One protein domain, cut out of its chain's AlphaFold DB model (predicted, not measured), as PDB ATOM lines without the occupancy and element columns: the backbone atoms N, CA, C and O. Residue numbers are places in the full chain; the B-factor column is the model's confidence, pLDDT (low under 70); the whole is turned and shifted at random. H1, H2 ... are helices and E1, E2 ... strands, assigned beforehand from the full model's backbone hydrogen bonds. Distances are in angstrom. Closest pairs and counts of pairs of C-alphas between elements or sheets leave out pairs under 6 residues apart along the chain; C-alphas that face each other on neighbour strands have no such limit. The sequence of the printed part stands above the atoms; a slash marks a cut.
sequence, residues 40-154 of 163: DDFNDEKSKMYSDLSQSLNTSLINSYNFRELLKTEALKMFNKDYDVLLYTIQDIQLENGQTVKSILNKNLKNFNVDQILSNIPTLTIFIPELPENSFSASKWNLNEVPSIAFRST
ATOM      1  N   ASP A  40     285.877 383.904 408.002       80.38
ATOM      2  CA  ASP A  40     284.426 384.135 408.113       80.38
ATOM      3  C   ASP A  40     283.772 383.419 409.307       80.38
ATOM      4  O   ASP A  40     282.668 383.781 409.708       80.38
ATOM      5  N   ASP A  41     284.461 382.451 409.922       82.62
ATOM      6  CA  ASP A  41     283.963 381.715 411.090       82.62
ATOM      7  C   ASP A  41     284.125 382.511 412.397       82.62
ATOM      8  O   ASP A  41     283.650 382.091 413.458       82.62
ATOM      9  N   PHE A  42     284.826 383.648 412.353       82.88
ATOM     10  CA  PHE A  42     285.048 384.509 413.507       82.88
ATOM     11  C   PHE A  42     284.090 385.697 413.492       82.88
ATOM     12  O   PHE A  42     283.997 386.427 412.509       82.88
ATOM     13  N   ASN A  43     283.424 385.942 414.619       85.25
ATOM     14  CA  ASN A  43     282.498 387.069 414.760       85.25
ATOM     15  C   ASN A  43     283.150 388.312 415.388       85.25
ATOM     16  O   ASN A  43     282.613 389.406 415.238       85.25
ATOM     17  N   ASP A  44     284.300 388.172 416.056       89.06
ATOM     18  CA  ASP A  44     285.045 389.296 416.625       89.06
ATOM     19  C   ASP A  44     286.213 389.732 415.730       89.06
ATOM     20  O   ASP A  44     286.903 388.924 415.105       89.06
ATOM     21  N   GLU A  45     286.446 391.043 415.684       90.88
ATOM     22  CA  GLU A  45     287.443 391.662 414.810       90.88
ATOM     23  C   GLU A  45     288.879 391.234 415.150       90.88
ATOM     24  O   GLU A  45     289.678 390.997 414.245       90.88
ATOM     25  N   LYS A  46     289.209 391.044 416.436       92.06
ATOM     26  CA  LYS A  46     290.551 390.599 416.842       92.06
ATOM     27  C   LYS A  46     290.850 389.186 416.349       92.06
ATOM     28  O   LYS A  46     291.923 388.968 415.796       92.06
ATOM     29  N   SER A  47     289.922 388.237 416.482       91.88
ATOM     30  CA  SER A  47     290.098 386.893 415.912       91.88
ATOM     31  C   SER A  47     290.226 386.929 414.386       91.88
ATOM     32  O   SER A  47     291.048 386.195 413.838       91.88
ATOM     33  N   LYS A  48     289.487 387.810 413.696       93.06
ATOM     34  CA  LYS A  48     289.654 388.037 412.250       93.06
ATOM     35  C   LYS A  48     291.053 388.552 411.904       93.06
ATOM     36  O   LYS A  48     291.671 388.028 410.978       93.06
ATOM     37  N   MET A  49     291.576 389.520 412.661       95.44
ATOM     38  CA  MET A  49     292.942 390.040 412.501       95.44
ATOM     39  C   MET A  49     293.997 388.958 412.748       95.44
ATOM     40  O   MET A  49     294.918 388.816 411.946       95.44
ATOM     41  N   TYR A  50     293.847 388.154 413.808       94.44
ATOM     42  CA  TYR A  50     294.738 387.019 414.067       94.44
ATOM     43  C   TYR A  50     294.695 385.994 412.936       94.44
ATOM     44  O   TYR A  50     295.747 385.523 412.512       94.44
ATOM     45  N   SER A  51     293.507 385.664 412.426       93.75
ATOM     46  CA  SER A  51     293.350 384.732 411.310       93.75
ATOM     47  C   SER A  51     294.036 385.236 410.037       93.75
ATOM     48  O   SER A  51     294.779 384.478 409.415       93.75
ATOM     49  N   ASP A  52     293.804 386.493 409.644       95.12
ATOM     50  CA  ASP A  52     294.392 387.083 408.433       95.12
ATOM     51  C   ASP A  52     295.921 387.179 408.558       95.12
ATOM     52  O   ASP A  52     296.663 386.743 407.673       95.12
ATOM     53  N   LEU A  53     296.415 387.641 409.715       96.94
ATOM     54  CA  LEU A  53     297.848 387.697 409.991       96.94
ATOM     55  C   LEU A  53     298.492 386.315 409.998       96.94
ATOM     56  O   LEU A  53     299.581 386.161 409.459       96.94
ATOM     57  N   SER A  54     297.843 385.312 410.582       95.81
ATOM     58  CA  SER A  54     298.391 383.953 410.658       95.81
ATOM     59  C   SER A  54     298.523 383.327 409.272       95.81
ATOM     60  O   SER A  54     299.543 382.707 408.969       95.81
ATOM     61  N   GLN A  55     297.541 383.558 408.394       95.25
ATOM     62  CA  GLN A  55     297.618 383.155 406.991       95.25
ATOM     63  C   GLN A  55     298.760 383.875 406.254       95.25
ATOM     64  O   GLN A  55     299.509 383.251 405.488       95.25
ATOM     65  N   SER A  56     298.909 385.179 406.491       97.19
ATOM     66  CA  SER A  56     299.986 385.979 405.910       97.19
ATOM     67  C   SER A  56     301.370 385.542 406.407       97.19
ATOM     68  O   SER A  56     302.281 385.359 405.594       97.19
ATOM     69  N   LEU A  57     301.526 385.288 407.709       97.69
ATOM     70  CA  LEU A  57     302.746 384.764 408.325       97.69
ATOM     71  C   LEU A  57     303.118 383.408 407.739       97.69
ATOM     72  O   LEU A  57     304.251 383.246 407.300       97.69
ATOM     73  N   ASN A  58     302.167 382.471 407.655       96.69
ATOM     74  CA  ASN A  58     302.398 381.149 407.072       96.69
ATOM     75  C   ASN A  58     302.964 381.267 405.650       96.69
ATOM     76  O   ASN A  58     304.033 380.749 405.339       96.69
ATOM     77  N   THR A  59     302.294 382.052 404.803       96.56
ATOM     78  CA  THR A  59     302.712 382.267 403.412       96.56
ATOM     79  C   THR A  59     304.076 382.955 403.325       96.56
ATOM     80  O   THR A  59     304.920 382.583 402.510       96.56
ATOM     81  N   SER A  60     304.324 383.956 404.169       96.50
ATOM     82  CA  SER A  60     305.579 384.711 404.166       96.50
ATOM     83  C   SER A  60     306.754 383.860 404.654       96.50
ATOM     84  O   SER A  60     307.839 383.933 404.079       96.50
ATOM     85  N   LEU A  61     306.536 383.017 405.667       96.94
ATOM     86  CA  LEU A  61     307.552 382.135 406.236       96.94
ATOM     87  C   LEU A  61     307.812 380.902 405.382       96.94
ATOM     88  O   LEU A  61     308.939 380.436 405.402       96.94
ATOM     89  N   ILE A  62     306.856 380.406 404.590       96.38
ATOM     90  CA  ILE A  62     307.134 379.403 403.544       96.38
ATOM     91  C   ILE A  62     308.148 379.972 402.538       96.38
ATOM     92  O   ILE A  62     309.146 379.331 402.210       96.38
ATOM     93  N   ASN A  63     307.916 381.208 402.090       95.06
ATOM     94  CA  ASN A  63     308.613 381.790 400.943       95.06
ATOM     95  C   ASN A  63     309.891 382.575 401.283       95.06
ATOM     96  O   ASN A  63     310.596 382.992 400.368       95.06
ATOM     97  N   SER A  64     310.201 382.807 402.562       96.12
ATOM     98  CA  SER A  64     311.346 383.630 402.964       96.12
ATOM     99  C   SER A  64     312.180 382.967 404.054       96.12
ATOM    100  O   SER A  64     311.811 382.967 405.230       96.12
ATOM    101  N   TYR A  65     313.347 382.444 403.662       96.62
ATOM    102  CA  TYR A  65     314.362 381.953 404.598       96.62
ATOM    103  C   TYR A  65     314.797 383.055 405.569       96.62
ATOM    104  O   TYR A  65     314.785 382.855 406.780       96.62
ATOM    105  N   ASN A  66     315.066 384.249 405.044       97.25
ATOM    106  CA  ASN A  66     315.561 385.384 405.825       97.25
ATOM    107  C   ASN A  66     314.527 385.880 406.838       97.25
ATOM    108  O   ASN A  66     314.882 386.394 407.893       97.25
ATOM    109  N   PHE A  67     313.231 385.695 406.560       97.62
ATOM    110  CA  PHE A  67     312.208 386.000 407.554       97.62
ATOM    111  C   PHE A  67     312.217 384.974 408.700       97.62
ATOM    112  O   PHE A  67     312.116 385.359 409.865       97.62
ATOM    113  N   ARG A  68     312.407 383.680 408.402       98.00
ATOM    114  CA  ARG A  68     312.597 382.653 409.444       98.00
ATOM    115  C   ARG A  68     313.853 382.934 410.273       98.00
ATOM    116  O   ARG A  68     313.805 382.848 411.496       98.00
ATOM    117  N   GLU A  69     314.947 383.326 409.621       97.88
ATOM    118  CA  GLU A  69     316.197 383.705 410.287       97.88
ATOM    119  C   GLU A  69     316.019 384.911 411.214       97.88
ATOM    120  O   GLU A  69     316.451 384.863 412.369       97.88
ATOM    121  N   LEU A  70     315.331 385.959 410.749       98.12
ATOM    122  CA  LEU A  70     315.008 387.124 411.566       98.12
ATOM    123  C   LEU A  70     314.193 386.723 412.800       98.12
ATOM    124  O   LEU A  70     314.570 387.075 413.913       98.12
ATOM    125  N   LEU A  71     313.110 385.952 412.630       98.06
ATOM    126  CA  LEU A  71     312.284 385.513 413.760       98.06
ATOM    127  C   LEU A  71     313.084 384.688 414.767       98.06
ATOM    128  O   LEU A  71     312.983 384.938 415.965       98.06
ATOM    129  N   LYS A  72     313.905 383.740 414.298       98.31
ATOM    130  CA  LYS A  72     314.786 382.961 415.175       98.31
ATOM    131  C   LYS A  72     315.751 383.872 415.939       98.31
ATOM    132  O   LYS A  72     315.906 383.715 417.147       98.31
ATOM    133  N   THR A  73     316.376 384.825 415.252       97.75
ATOM    134  CA  THR A  73     317.344 385.759 415.844       97.75
ATOM    135  C   THR A  73     316.704 386.634 416.916       97.75
ATOM    136  O   THR A  73     317.268 386.796 417.995       97.75
ATOM    137  N   GLU A  74     315.516 387.175 416.649       97.75
ATOM    138  CA  GLU A  74     314.780 388.001 417.607       97.75
ATOM    139  C   GLU A  74     314.268 387.177 418.792       97.75
ATOM    140  O   GLU A  74     314.423 387.602 419.935       97.75
ATOM    141  N   ALA A  75     313.754 385.968 418.552       97.88
ATOM    142  CA  ALA A  75     313.298 385.071 419.614       97.88
ATOM    143  C   ALA A  75     314.437 384.712 420.581       97.88
ATOM    144  O   ALA A  75     314.251 384.713 421.797       97.88
ATOM    145  N   LEU A  76     315.646 384.465 420.064       98.12
ATOM    146  CA  LEU A  76     316.828 384.142 420.872       98.12
ATOM    147  C   LEU A  76     317.286 385.277 421.801       98.12
ATOM    148  O   LEU A  76     318.077 385.025 422.709       98.12
ATOM    149  N   LYS A  77     316.782 386.506 421.627       97.00
ATOM    150  CA  LYS A  77     317.022 387.607 422.574       97.00
ATOM    151  C   LYS A  77     316.228 387.456 423.875       97.00
ATOM    152  O   LYS A  77     316.571 388.114 424.853       97.00
ATOM    153  N   MET A  78     315.204 386.602 423.894       92.44
ATOM    154  CA  MET A  78     314.399 386.251 425.067       92.44
ATOM    155  C   MET A  78     313.836 387.458 425.836       92.44
ATOM    156  O   MET A  78     314.152 387.677 427.014       92.44
ATOM    157  N   PHE A  79     312.995 388.267 425.192       85.75
ATOM    158  CA  PHE A  79     312.318 389.362 425.887       85.75
ATOM    159  C   PHE A  79     311.459 388.812 427.040       85.75
ATOM    160  O   PHE A  79     310.692 387.874 426.865       85.75
ATOM    161  N   ASN A  80     311.624 389.362 428.250       84.31
ATOM    162  CA  ASN A  80     310.999 388.855 429.483       84.31
ATOM    163  C   ASN A  80     311.263 387.368 429.798       84.31
ATOM    164  O   ASN A  80     310.525 386.776 430.579       84.31
ATOM    165  N   LYS A  81     312.370 386.805 429.290       89.94
ATOM    166  CA  LYS A  81     312.740 385.379 429.396       89.94
ATOM    167  C   LYS A  81     311.863 384.426 428.573       89.94
ATOM    168  O   LYS A  81     312.015 383.218 428.730       89.94
ATOM    169  N   ASP A  82     311.052 384.956 427.663       92.56
ATOM    170  CA  ASP A  82     310.242 384.184 426.723       92.56
ATOM    171  C   ASP A  82     310.754 384.387 425.292       92.56
ATOM    172  O   ASP A  82     311.301 385.435 424.952       92.56
ATOM    173  N   TYR A  83     310.547 383.403 424.420       96.31
ATOM    174  CA  TYR A  83     310.907 383.476 422.995       96.31
ATOM    175  C   TYR A  83     309.883 384.261 422.155       96.31
ATOM    176  O   TYR A  83     309.670 383.974 420.974       96.31
ATOM    177  N   ASP A  84     309.223 385.234 422.775       96.06
ATOM    178  CA  ASP A  84     308.263 386.111 422.120       96.06
ATOM    179  C   ASP A  84     308.982 387.150 421.260       96.06
ATOM    180  O   ASP A  84     309.917 387.825 421.697       96.06
ATOM    181  N   VAL A  85     308.484 387.336 420.040       97.25
ATOM    182  CA  VAL A  85     308.918 388.403 419.139       97.25
ATOM    183  C   VAL A  85     307.799 389.426 419.010       97.25
ATOM    184  O   VAL A  85     306.731 389.121 418.481       97.25
ATOM    185  N   LEU A  86     308.027 390.653 419.475       96.75
ATOM    186  CA  LEU A  86     307.057 391.739 419.341       96.75
ATOM    187  C   LEU A  86     307.006 392.208 417.878       96.75
ATOM    188  O   LEU A  86     307.973 392.767 417.366       96.75
ATOM    189  N   LEU A  87     305.869 392.024 417.194       97.62
ATOM    190  CA  LEU A  87     305.758 392.362 415.767       97.62
ATOM    191  C   LEU A  87     306.081 393.843 415.511       97.62
ATOM    192  O   LEU A  87     306.731 394.183 414.521       97.62
ATOM    193  N   TYR A  88     305.682 394.712 416.442       97.06
ATOM    194  CA  TYR A  88     305.927 396.149 416.365       97.06
ATOM    195  C   TYR A  88     307.416 396.508 416.222       97.06
ATOM    196  O   TYR A  88     307.733 397.477 415.538       97.06
ATOM    197  N   THR A  89     308.334 395.737 416.822       96.75
ATOM    198  CA  THR A  89     309.776 396.048 416.800       96.75
ATOM    199  C   THR A  89     310.481 395.547 415.548       96.75
ATOM    200  O   THR A  89     311.579 396.007 415.252       96.75
ATOM    201  N   ILE A  90     309.868 394.617 414.810       98.00
ATOM    202  CA  ILE A  90     310.480 393.997 413.627       98.00
ATOM    203  C   ILE A  90     309.840 394.438 412.311       98.00
ATOM    204  O   ILE A  90     310.412 394.203 411.251       98.00
ATOM    205  N   GLN A  91     308.661 395.067 412.353       98.12
ATOM    206  CA  GLN A  91     307.851 395.368 411.166       98.12
ATOM    207  C   GLN A  91     308.600 396.173 410.085       98.12
ATOM    208  O   GLN A  91     308.371 395.960 408.896       98.12
ATOM    209  N   ASP A  92     309.514 397.062 410.473       98.38
ATOM    210  CA  ASP A  92     310.248 397.930 409.546       98.38
ATOM    211  C   ASP A  92     311.655 397.403 409.206       98.38
ATOM    212  O   ASP A  92     312.366 398.016 408.411       98.38
ATOM    213  N   ILE A  93     312.054 396.247 409.753       98.31
ATOM    214  CA  ILE A  93     313.330 395.603 409.415       98.31
ATOM    215  C   ILE A  93     313.282 395.145 407.958       98.31
ATOM    216  O   ILE A  93     312.363 394.428 407.553       98.31
ATOM    217  N   GLN A  94     314.284 395.555 407.178       97.31
ATOM    218  CA  GLN A  94     314.494 395.084 405.812       97.31
ATOM    219  C   GLN A  94     315.133 393.694 405.814       97.31
ATOM    220  O   GLN A  94     316.105 393.449 406.524       97.31
ATOM    221  N   LEU A  95     314.598 392.800 404.987       95.00
ATOM    222  CA  LEU A  95     315.234 391.533 404.641       95.00
ATOM    223  C   LEU A  95     316.175 391.726 403.438       95.00
ATOM    224  O   LEU A  95     316.127 392.758 402.770       95.00
ATOM    225  N   GLU A  96     316.999 390.724 403.109       84.38
ATOM    226  CA  GLU A  96     318.019 390.836 402.042       84.38
ATOM    227  C   GLU A  96     317.469 391.231 400.659       84.38
ATOM    228  O   GLU A  96     318.192 391.791 399.841       84.38
ATOM    229  N   ASN A  97     316.185 390.981 400.385       83.19
ATOM    230  CA  ASN A  97     315.537 391.370 399.129       83.19
ATOM    231  C   ASN A  97     315.061 392.841 399.102       83.19
ATOM    232  O   ASN A  97     314.351 393.237 398.178       83.19
ATOM    233  N   GLY A  98     315.398 393.633 400.125       91.00
ATOM    234  CA  GLY A  98     315.014 395.038 400.276       91.00
ATOM    235  C   GLY A  98     313.576 395.262 400.757       91.00
ATOM    236  O   GLY A  98     313.186 396.406 400.989       91.00
ATOM    237  N   GLN A  99     312.774 394.206 400.931       95.25
ATOM    238  CA  GLN A  99     311.424 394.324 401.484       95.25
ATOM    239  C   GLN A  99     311.466 394.345 403.012       95.25
ATOM    240  O   GLN A  99     312.214 393.593 403.633       95.25
ATOM    241  N   THR A 100     310.616 395.164 403.628       98.19
ATOM    242  CA  THR A 100     310.414 395.130 405.083       98.19
ATOM    243  C   THR A 100     309.482 393.994 405.491       98.19
ATOM    244  O   THR A 100     308.619 393.603 404.704       98.19
ATOM    245  N   VAL A 101     309.574 393.515 406.736       98.31
ATOM    246  CA  VAL A 101     308.613 392.546 407.309       98.31
ATOM    247  C   VAL A 101     307.165 392.966 407.034       98.31
ATOM    248  O   VAL A 101     306.373 392.186 406.506       98.31
ATOM    249  N   LYS A 102     306.843 394.237 407.293       98.44
ATOM    250  CA  LYS A 102     305.543 394.851 407.016       98.44
ATOM    251  C   LYS A 102     305.127 394.707 405.556       98.44
ATOM    252  O   LYS A 102     303.995 394.321 405.280       98.44
ATOM    253  N   SER A 103     306.029 394.999 404.617       98.00
ATOM    254  CA  SER A 103     305.744 394.896 403.182       98.00
ATOM    255  C   SER A 103     305.408 393.463 402.769       98.00
ATOM    256  O   SER A 103     304.454 393.254 402.017       98.00
ATOM    257  N   ILE A 104     306.152 392.476 403.273       97.50
ATOM    258  CA  ILE A 104     305.957 391.070 402.901       97.50
ATOM    259  C   ILE A 104     304.650 390.539 403.501       97.50
ATOM    260  O   ILE A 104     303.897 389.854 402.812       97.50
ATOM    261  N   LEU A 105     304.337 390.914 404.745       98.19
ATOM    262  CA  LEU A 105     303.070 390.562 405.387       98.19
ATOM    263  C   LEU A 105     301.874 391.207 404.676       98.19
ATOM    264  O   LEU A 105     300.906 390.520 404.354       98.19
ATOM    265  N   ASN A 106     301.948 392.502 404.358       98.31
ATOM    266  CA  ASN A 106     300.884 393.210 403.637       98.31
ATOM    267  C   ASN A 106     300.620 392.633 402.240       98.31
ATOM    268  O   ASN A 106     299.498 392.721 401.758       98.31
ATOM    269  N   LYS A 107     301.615 392.006 401.596       96.94
ATOM    270  CA  LYS A 107     301.422 391.324 400.307       96.94
ATOM    271  C   LYS A 107     300.474 390.120 400.409       96.94
ATOM    272  O   LYS A 107     299.812 389.792 399.429       96.94
ATOM    273  N   ASN A 108     300.444 389.455 401.566       95.44
ATOM    274  CA  ASN A 108     299.689 388.218 401.782       95.44
ATOM    275  C   ASN A 108     298.441 388.402 402.671       95.44
ATOM    276  O   ASN A 108     297.642 387.472 402.775       95.44
ATOM    277  N   LEU A 109     298.272 389.567 403.308       96.75
ATOM    278  CA  LEU A 109     297.052 389.933 404.033       96.75
ATOM    279  C   LEU A 109     295.910 390.244 403.056       96.75
ATOM    280  O   LEU A 109     296.142 390.799 401.982       96.75
ATOM    281  N   LYS A 110     294.675 389.890 403.426       95.38
ATOM    282  CA  LYS A 110     293.502 390.062 402.552       95.38
ATOM    283  C   LYS A 110     292.529 391.124 403.037       95.38
ATOM    284  O   LYS A 110     291.920 391.800 402.214       95.38
ATOM    285  N   ASN A 111     292.349 391.234 404.348       96.19
ATOM    286  CA  ASN A 111     291.278 392.025 404.953       96.19
ATOM    287  C   ASN A 111     291.812 393.216 405.751       96.19
ATOM    288  O   ASN A 111     291.113 394.218 405.896       96.19
ATOM    289  N   PHE A 112     293.045 393.115 406.244       96.56
ATOM    290  CA  PHE A 112     293.708 394.164 407.008       96.56
ATOM    291  C   PHE A 112     295.085 394.490 406.432       96.56
ATOM    292  O   PHE A 112     295.618 393.784 405.583       96.56
ATOM    293  N   ASN A 113     295.697 395.549 406.945       98.00
ATOM    294  CA  ASN A 113     297.133 395.761 406.846       98.00
ATOM    295  C   ASN A 113     297.782 395.733 408.240       98.00
ATOM    296  O   ASN A 113     297.110 395.834 409.268       98.00
ATOM    297  N   VAL A 114     299.104 395.594 408.272       98.38
ATOM    298  CA  VAL A 114     299.887 395.521 409.515       98.38
ATOM    299  C   VAL A 114     299.678 396.748 410.410       98.38
ATOM    300  O   VAL A 114     299.550 396.575 411.619       98.38
ATOM    301  N   ASP A 115     299.577 397.961 409.858       98.31
ATOM    302  CA  ASP A 115     299.388 399.173 410.667       98.31
ATOM    303  C   ASP A 115     298.005 399.177 411.355       98.31
ATOM    304  O   ASP A 115     297.891 399.520 412.532       98.31
ATOM    305  N   GLN A 116     296.952 398.719 410.666       98.19
ATOM    306  CA  GLN A 116     295.618 398.524 411.251       98.19
ATOM    307  C   GLN A 116     295.639 397.474 412.366       98.19
ATOM    308  O   GLN A 116     295.053 397.696 413.429       98.19
ATOM    309  N   ILE A 117     296.322 396.348 412.142       98.12
ATOM    310  CA  ILE A 117     296.446 395.273 413.133       98.12
ATOM    311  C   ILE A 117     297.186 395.781 414.375       98.12
ATOM    312  O   ILE A 117     296.694 395.613 415.487       98.12
ATOM    313  N   LEU A 118     298.334 396.443 414.206       97.94
ATOM    314  CA  LEU A 118     299.148 396.941 415.319       97.94
ATOM    315  C   LEU A 118     298.503 398.118 416.056       97.94
ATOM    316  O   LEU A 118     298.713 398.265 417.256       97.94
ATOM    317  N   SER A 119     297.672 398.918 415.386       97.50
ATOM    318  CA  SER A 119     296.854 399.941 416.050       97.50
ATOM    319  C   SER A 119     295.830 399.318 417.014       97.50
ATOM    320  O   SER A 119     295.618 399.819 418.117       97.50
ATOM    321  N   ASN A 120     295.236 398.178 416.641       96.81
ATOM    322  CA  ASN A 120     294.241 397.470 417.457       96.81
ATOM    323  C   ASN A 120     294.854 396.494 418.477       96.81
ATOM    324  O   ASN A 120     294.241 396.187 419.508       96.81
ATOM    325  N   ILE A 121     296.046 395.973 418.182       96.00
ATOM    326  CA  ILE A 121     296.766 394.974 418.975       96.00
ATOM    327  C   ILE A 121     298.245 395.399 419.082       96.00
ATOM    328  O   ILE A 121     299.126 394.763 418.505       96.00
ATOM    329  N   PRO A 122     298.558 396.476 419.822       95.81
ATOM    330  CA  PRO A 122     299.921 397.018 419.886       95.81
ATOM    331  C   PRO A 122     300.921 396.069 420.553       95.81
ATOM    332  O   PRO A 122     302.121 396.142 420.302       95.81
ATOM    333  N   THR A 123     300.434 395.150 421.386       94.75
ATOM    334  CA  THR A 123     301.235 394.142 422.094       94.75
ATOM    335  C   THR A 123     301.299 392.811 421.344       94.75
ATOM    336  O   THR A 123     301.477 391.769 421.966       94.75
ATOM    337  N   LEU A 124     301.064 392.809 420.031       96.31
ATOM    338  CA  LEU A 124     301.022 391.586 419.240       96.31
ATOM    339  C   LEU A 124     302.397 390.917 419.173       96.31
ATOM    340  O   LEU A 124     303.316 391.434 418.533       96.31
ATOM    341  N   THR A 125     302.515 389.752 419.805       95.69
ATOM    342  CA  THR A 125     303.720 388.923 419.775       95.69
ATOM    343  C   THR A 125     303.539 387.700 418.883       95.69
ATOM    344  O   THR A 125     302.435 387.186 418.690       95.69
ATOM    345  N   ILE A 126     304.653 387.241 418.322       96.88
ATOM    346  CA  ILE A 126     304.797 385.935 417.689       96.88
ATOM    347  C   ILE A 126     305.534 385.057 418.696       96.88
ATOM    348  O   ILE A 126     306.710 385.289 418.972       96.88
ATOM    349  N   PHE A 127     304.835 384.069 419.246       95.88
ATOM    350  CA  PHE A 127     305.405 383.134 420.208       95.88
ATOM    351  C   PHE A 127     306.106 381.982 419.485       95.88
ATOM    352  O   PHE A 127     305.468 381.247 418.727       95.88
ATOM    353  N   ILE A 128     307.408 381.810 419.729       96.69
ATOM    354  CA  ILE A 128     308.180 380.659 419.245       96.69
ATOM    355  C   ILE A 128     308.307 379.650 420.397       96.69
ATOM    356  O   ILE A 128     309.099 379.869 421.310       96.69
ATOM    357  N   PRO A 129     307.529 378.554 420.408       94.88
ATOM    358  CA  PRO A 129     307.424 377.709 421.590       94.88
ATOM    359  C   PRO A 129     308.684 376.875 421.833       94.88
ATOM    360  O   PRO A 129     309.413 376.522 420.905       94.88
ATOM    361  N   GLU A 130     308.871 376.459 423.083       94.44
ATOM    362  CA  GLU A 130     309.602 375.234 423.393       94.44
ATOM    363  C   GLU A 130     308.590 374.095 423.536       94.44
ATOM    364  O   GLU A 130     307.652 374.177 424.331       94.44
ATOM    365  N   LEU A 131     308.748 373.045 422.733       92.94
ATOM    366  CA  LEU A 131     307.857 371.890 422.747       92.94
ATOM    367  C   LEU A 131     308.427 370.750 423.610       92.94
ATOM    368  O   LEU A 131     309.653 370.632 423.752       92.94
ATOM    369  N   PRO A 132     307.559 369.882 424.172       94.44
ATOM    370  CA  PRO A 132     307.976 368.733 424.969       94.44
ATOM    371  C   PRO A 132     308.954 367.814 424.239       94.44
ATOM    372  O   PRO A 132     309.089 367.848 423.014       94.44
ATOM    373  N   GLU A 133     309.634 366.972 425.017       94.44
ATOM    374  CA  GLU A 133     310.568 365.962 424.498       94.44
ATOM    375  C   GLU A 133     311.693 366.555 423.640       94.44
ATOM    376  O   GLU A 133     312.295 365.864 422.825       94.44
ATOM    377  N   ASN A 134     312.005 367.844 423.835       89.31
ATOM    378  CA  ASN A 134     313.000 368.565 423.047       89.31
ATOM    379  C   ASN A 134     312.699 368.587 421.536       89.31
ATOM    380  O   ASN A 134     313.625 368.771 420.745       89.31
ATOM    381  N   SER A 135     311.431 368.419 421.150       92.25
ATOM    382  CA  SER A 135     311.008 368.300 419.750       92.25
ATOM    383  C   SER A 135     311.142 369.599 418.953       92.25
ATOM    384  O   SER A 135     311.373 369.546 417.749       92.25
ATOM    385  N   PHE A 136     311.045 370.762 419.604       94.81
ATOM    386  CA  PHE A 136     311.262 372.065 418.974       94.81
ATOM    387  C   PHE A 136     311.608 373.140 420.014       94.81
ATOM    388  O   PHE A 136     311.110 373.109 421.137       94.81
ATOM    389  N   SER A 137     312.448 374.100 419.632       95.38
ATOM    390  CA  SER A 137     312.695 375.352 420.359       95.38
ATOM    391  C   SER A 137     313.301 376.378 419.403       95.38
ATOM    392  O   SER A 137     313.881 375.997 418.384       95.38
ATOM    393  N   ALA A 138     313.276 377.670 419.750       96.50
ATOM    394  CA  ALA A 138     313.952 378.695 418.949       96.50
ATOM    395  C   ALA A 138     315.451 378.387 418.749       96.50
ATOM    396  O   ALA A 138     315.980 378.537 417.650       96.50
ATOM    397  N   SER A 139     316.135 377.883 419.784       96.00
ATOM    398  CA  SER A 139     317.552 377.491 419.718       96.00
ATOM    399  C   SER A 139     317.818 376.309 418.786       96.00
ATOM    400  O   SER A 139     318.845 376.290 418.103       96.00
ATOM    401  N   LYS A 140     316.883 375.357 418.701       96.19
ATOM    402  CA  LYS A 140     317.011 374.139 417.888       96.19
ATOM    403  C   LYS A 140     316.383 374.249 416.504       96.19
ATOM    404  O   LYS A 140     316.648 373.388 415.675       96.19
ATOM    405  N   TRP A 141     315.597 375.292 416.240       97.44
ATOM    406  CA  TRP A 141     314.898 375.470 414.971       97.44
ATOM    407  C   TRP A 141     315.880 375.462 413.793       97.44
ATOM    408  O   TRP A 141     316.745 376.339 413.679       97.44
ATOM    409  N   ASN A 142     315.756 374.473 412.910       96.94
ATOM    410  CA  ASN A 142     316.498 374.420 411.659       96.94
ATOM    411  C   ASN A 142     315.791 375.309 410.628       96.94
ATOM    412  O   ASN A 142     314.631 375.091 410.312       96.94
ATOM    413  N   LEU A 143     316.477 376.304 410.066       96.94
ATOM    414  CA  LEU A 143     315.857 377.294 409.169       96.94
ATOM    415  C   LEU A 143     315.372 376.716 407.824       96.94
ATOM    416  O   LEU A 143     314.657 377.397 407.082       96.94
ATOM    417  N   ASN A 144     315.726 375.468 407.509       96.69
ATOM    418  CA  ASN A 144     315.129 374.724 406.397       96.69
ATOM    419  C   ASN A 144     313.722 374.193 406.726       96.69
ATOM    420  O   ASN A 144     312.967 373.864 405.815       96.69
ATOM    421  N   GLU A 145     313.357 374.125 408.006       94.81
ATOM    422  CA  GLU A 145     312.020 373.762 408.469       94.81
ATOM    423  C   GLU A 145     311.095 374.977 408.395       94.81
ATOM    424  O   GLU A 145     311.395 376.059 408.914       94.81
ATOM    425  N   VAL A 146     309.938 374.777 407.769       94.06
ATOM    426  CA  VAL A 146     308.862 375.765 407.735       94.06
ATOM    427  C   VAL A 146     307.916 375.494 408.910       94.06
ATOM    428  O   VAL A 146     307.389 374.384 409.008       94.06
ATOM    429  N   PRO A 147     307.697 376.472 409.807       92.31
ATOM    430  CA  PRO A 147     306.832 376.284 410.959       92.31
ATOM    431  C   PRO A 147     305.359 376.339 410.549       92.31
ATOM    432  O   PRO A 147     304.959 377.189 409.755       92.31
ATOM    433  N   SER A 148     304.541 375.485 411.163       92.62
ATOM    434  CA  SER A 148     303.090 375.677 411.178       92.62
ATOM    435  C   SER A 148     302.743 376.885 412.050       92.62
ATOM    436  O   SER A 148     303.338 377.078 413.113       92.62
ATOM    437  N   ILE A 149     301.747 377.667 411.643       94.50
ATOM    438  CA  ILE A 149     301.328 378.875 412.363       94.50
ATOM    439  C   ILE A 149     299.977 378.641 413.015       94.50
ATOM    440  O   ILE A 149     298.998 378.368 412.330       94.50
ATOM    441  N   ALA A 150     299.919 378.782 414.334       93.00
ATOM    442  CA  ALA A 150     298.700 378.665 415.122       93.00
ATOM    443  C   ALA A 150     298.361 380.002 415.789       93.00
ATOM    444  O   ALA A 150     299.260 380.770 416.131       93.00
ATOM    445  N   PHE A 151     297.075 380.267 416.021       91.50
ATOM    446  CA  PHE A 151     296.644 381.444 416.775       91.50
ATOM    447  C   PHE A 151     295.532 381.114 417.759       91.50
ATOM    448  O   PHE A 151     294.753 380.181 417.575       91.50
ATOM    449  N   ARG A 152     295.441 381.903 418.830       85.00
ATOM    450  CA  ARG A 152     294.366 381.779 419.812       85.00
ATOM    451  C   ARG A 152     293.225 382.718 419.434       85.00
ATOM    452  O   ARG A 152     293.391 383.933 419.450       85.00
ATOM    453  N   SER A 153     292.057 382.150 419.144       78.06
ATOM    454  CA  SER A 153     290.810 382.914 419.070       78.06
ATOM    455  C   SER A 153     290.196 383.067 420.462       78.06
ATOM    456  O   SER A 153     290.360 382.210 421.330       78.06
ATOM    457  N   THR A 154     289.458 384.153 420.671       71.88
ATOM    458  CA  THR A 154     288.673 384.398 421.891       71.88
ATOM    459  C   THR A 154     287.382 383.568 421.947       71.88
ATOM    460  O   THR A 154     286.749 383.504 422.996       71.88
TER     461      THR A 154
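Overview. This is residues 40 to 154 of the 163 residues of an uncharacterized protein of Empedobacter brevis (UniProt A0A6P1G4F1). One long helix, H1, makes one side of a small compact body; the short helix H2 turns off at a corner at its end, H4 crosses it, and a two-strand ribbon of E1 and E2 lies on the other side together with H3 and H5. The last stretch, residues 128 to 154, swings out in a wide loop and then runs back along H1 toward the end where H1 begins. The printed part has 115 residues, with five named helices and two named strands in the order H1, H2, E1, H3, H4, H5, E2; the strands are antiparallel neighbours. The class is mostly helix, though under half of the residues are in named elements. The whole is compact, with a radius of gyration of the C-alphas of 13.8 A and spans of 37 by 34 by 25 A.

Arrangement. Start at the sheet, where E1, residues 84 to 86, and E2, residues 125 to 127, run antiparallel at 158 degrees; look for N 85 and O 126, 2.9 A apart and within hydrogen-bond range. Next look at H2, residues 65 to 75: its closest C-alpha pair with E1 is Ala 75 and Val 85, 5.5 A. H3, residues 87 to 90, comes closest to E2 with the C-alphas of Leu 87 and Thr 125, 5.7 A apart. H1, residues 45 to 63, is apart from both strands. H1 and H2 only just touch, only at the corner, with 3 pairs of C-alphas within 8 A, the closest Leu 61 and Arg 68 at 6.0 A. H4, residues 101 to 108, touches H1 about perpendicular, at 81 degrees, the closest C-alphas being Ser 56 and Asn 108, 4.7 A. H5, residues 114 to 120, only just touches H4, with 3 pairs of C-alphas within 8 A, the closest Lys 102 and Val 114 at 6.2 A. Every O i to N i+4 pair is within hydrogen-bond range in H1, H2 and H5; in H4 3 of 4 are, and H3 is too short for one.

Along the chain. Find C-alpha 45 at (287.443, 391.662, 414.810); from there H1 runs 27.2 A to C-alpha 63. H2 measures 15.4 A, H4 11.4 A and H5 9.9 A. E2 ends at C-alpha 127, (305.405, 383.134, 420.208).

Size, cuts and confidence. The C-alphas of Gln 116 and Glu 133, 38.2 A apart, are the two farthest apart. The printed part has no cut, and no link between named elements is long. No printed residue has a pLDDT under 70.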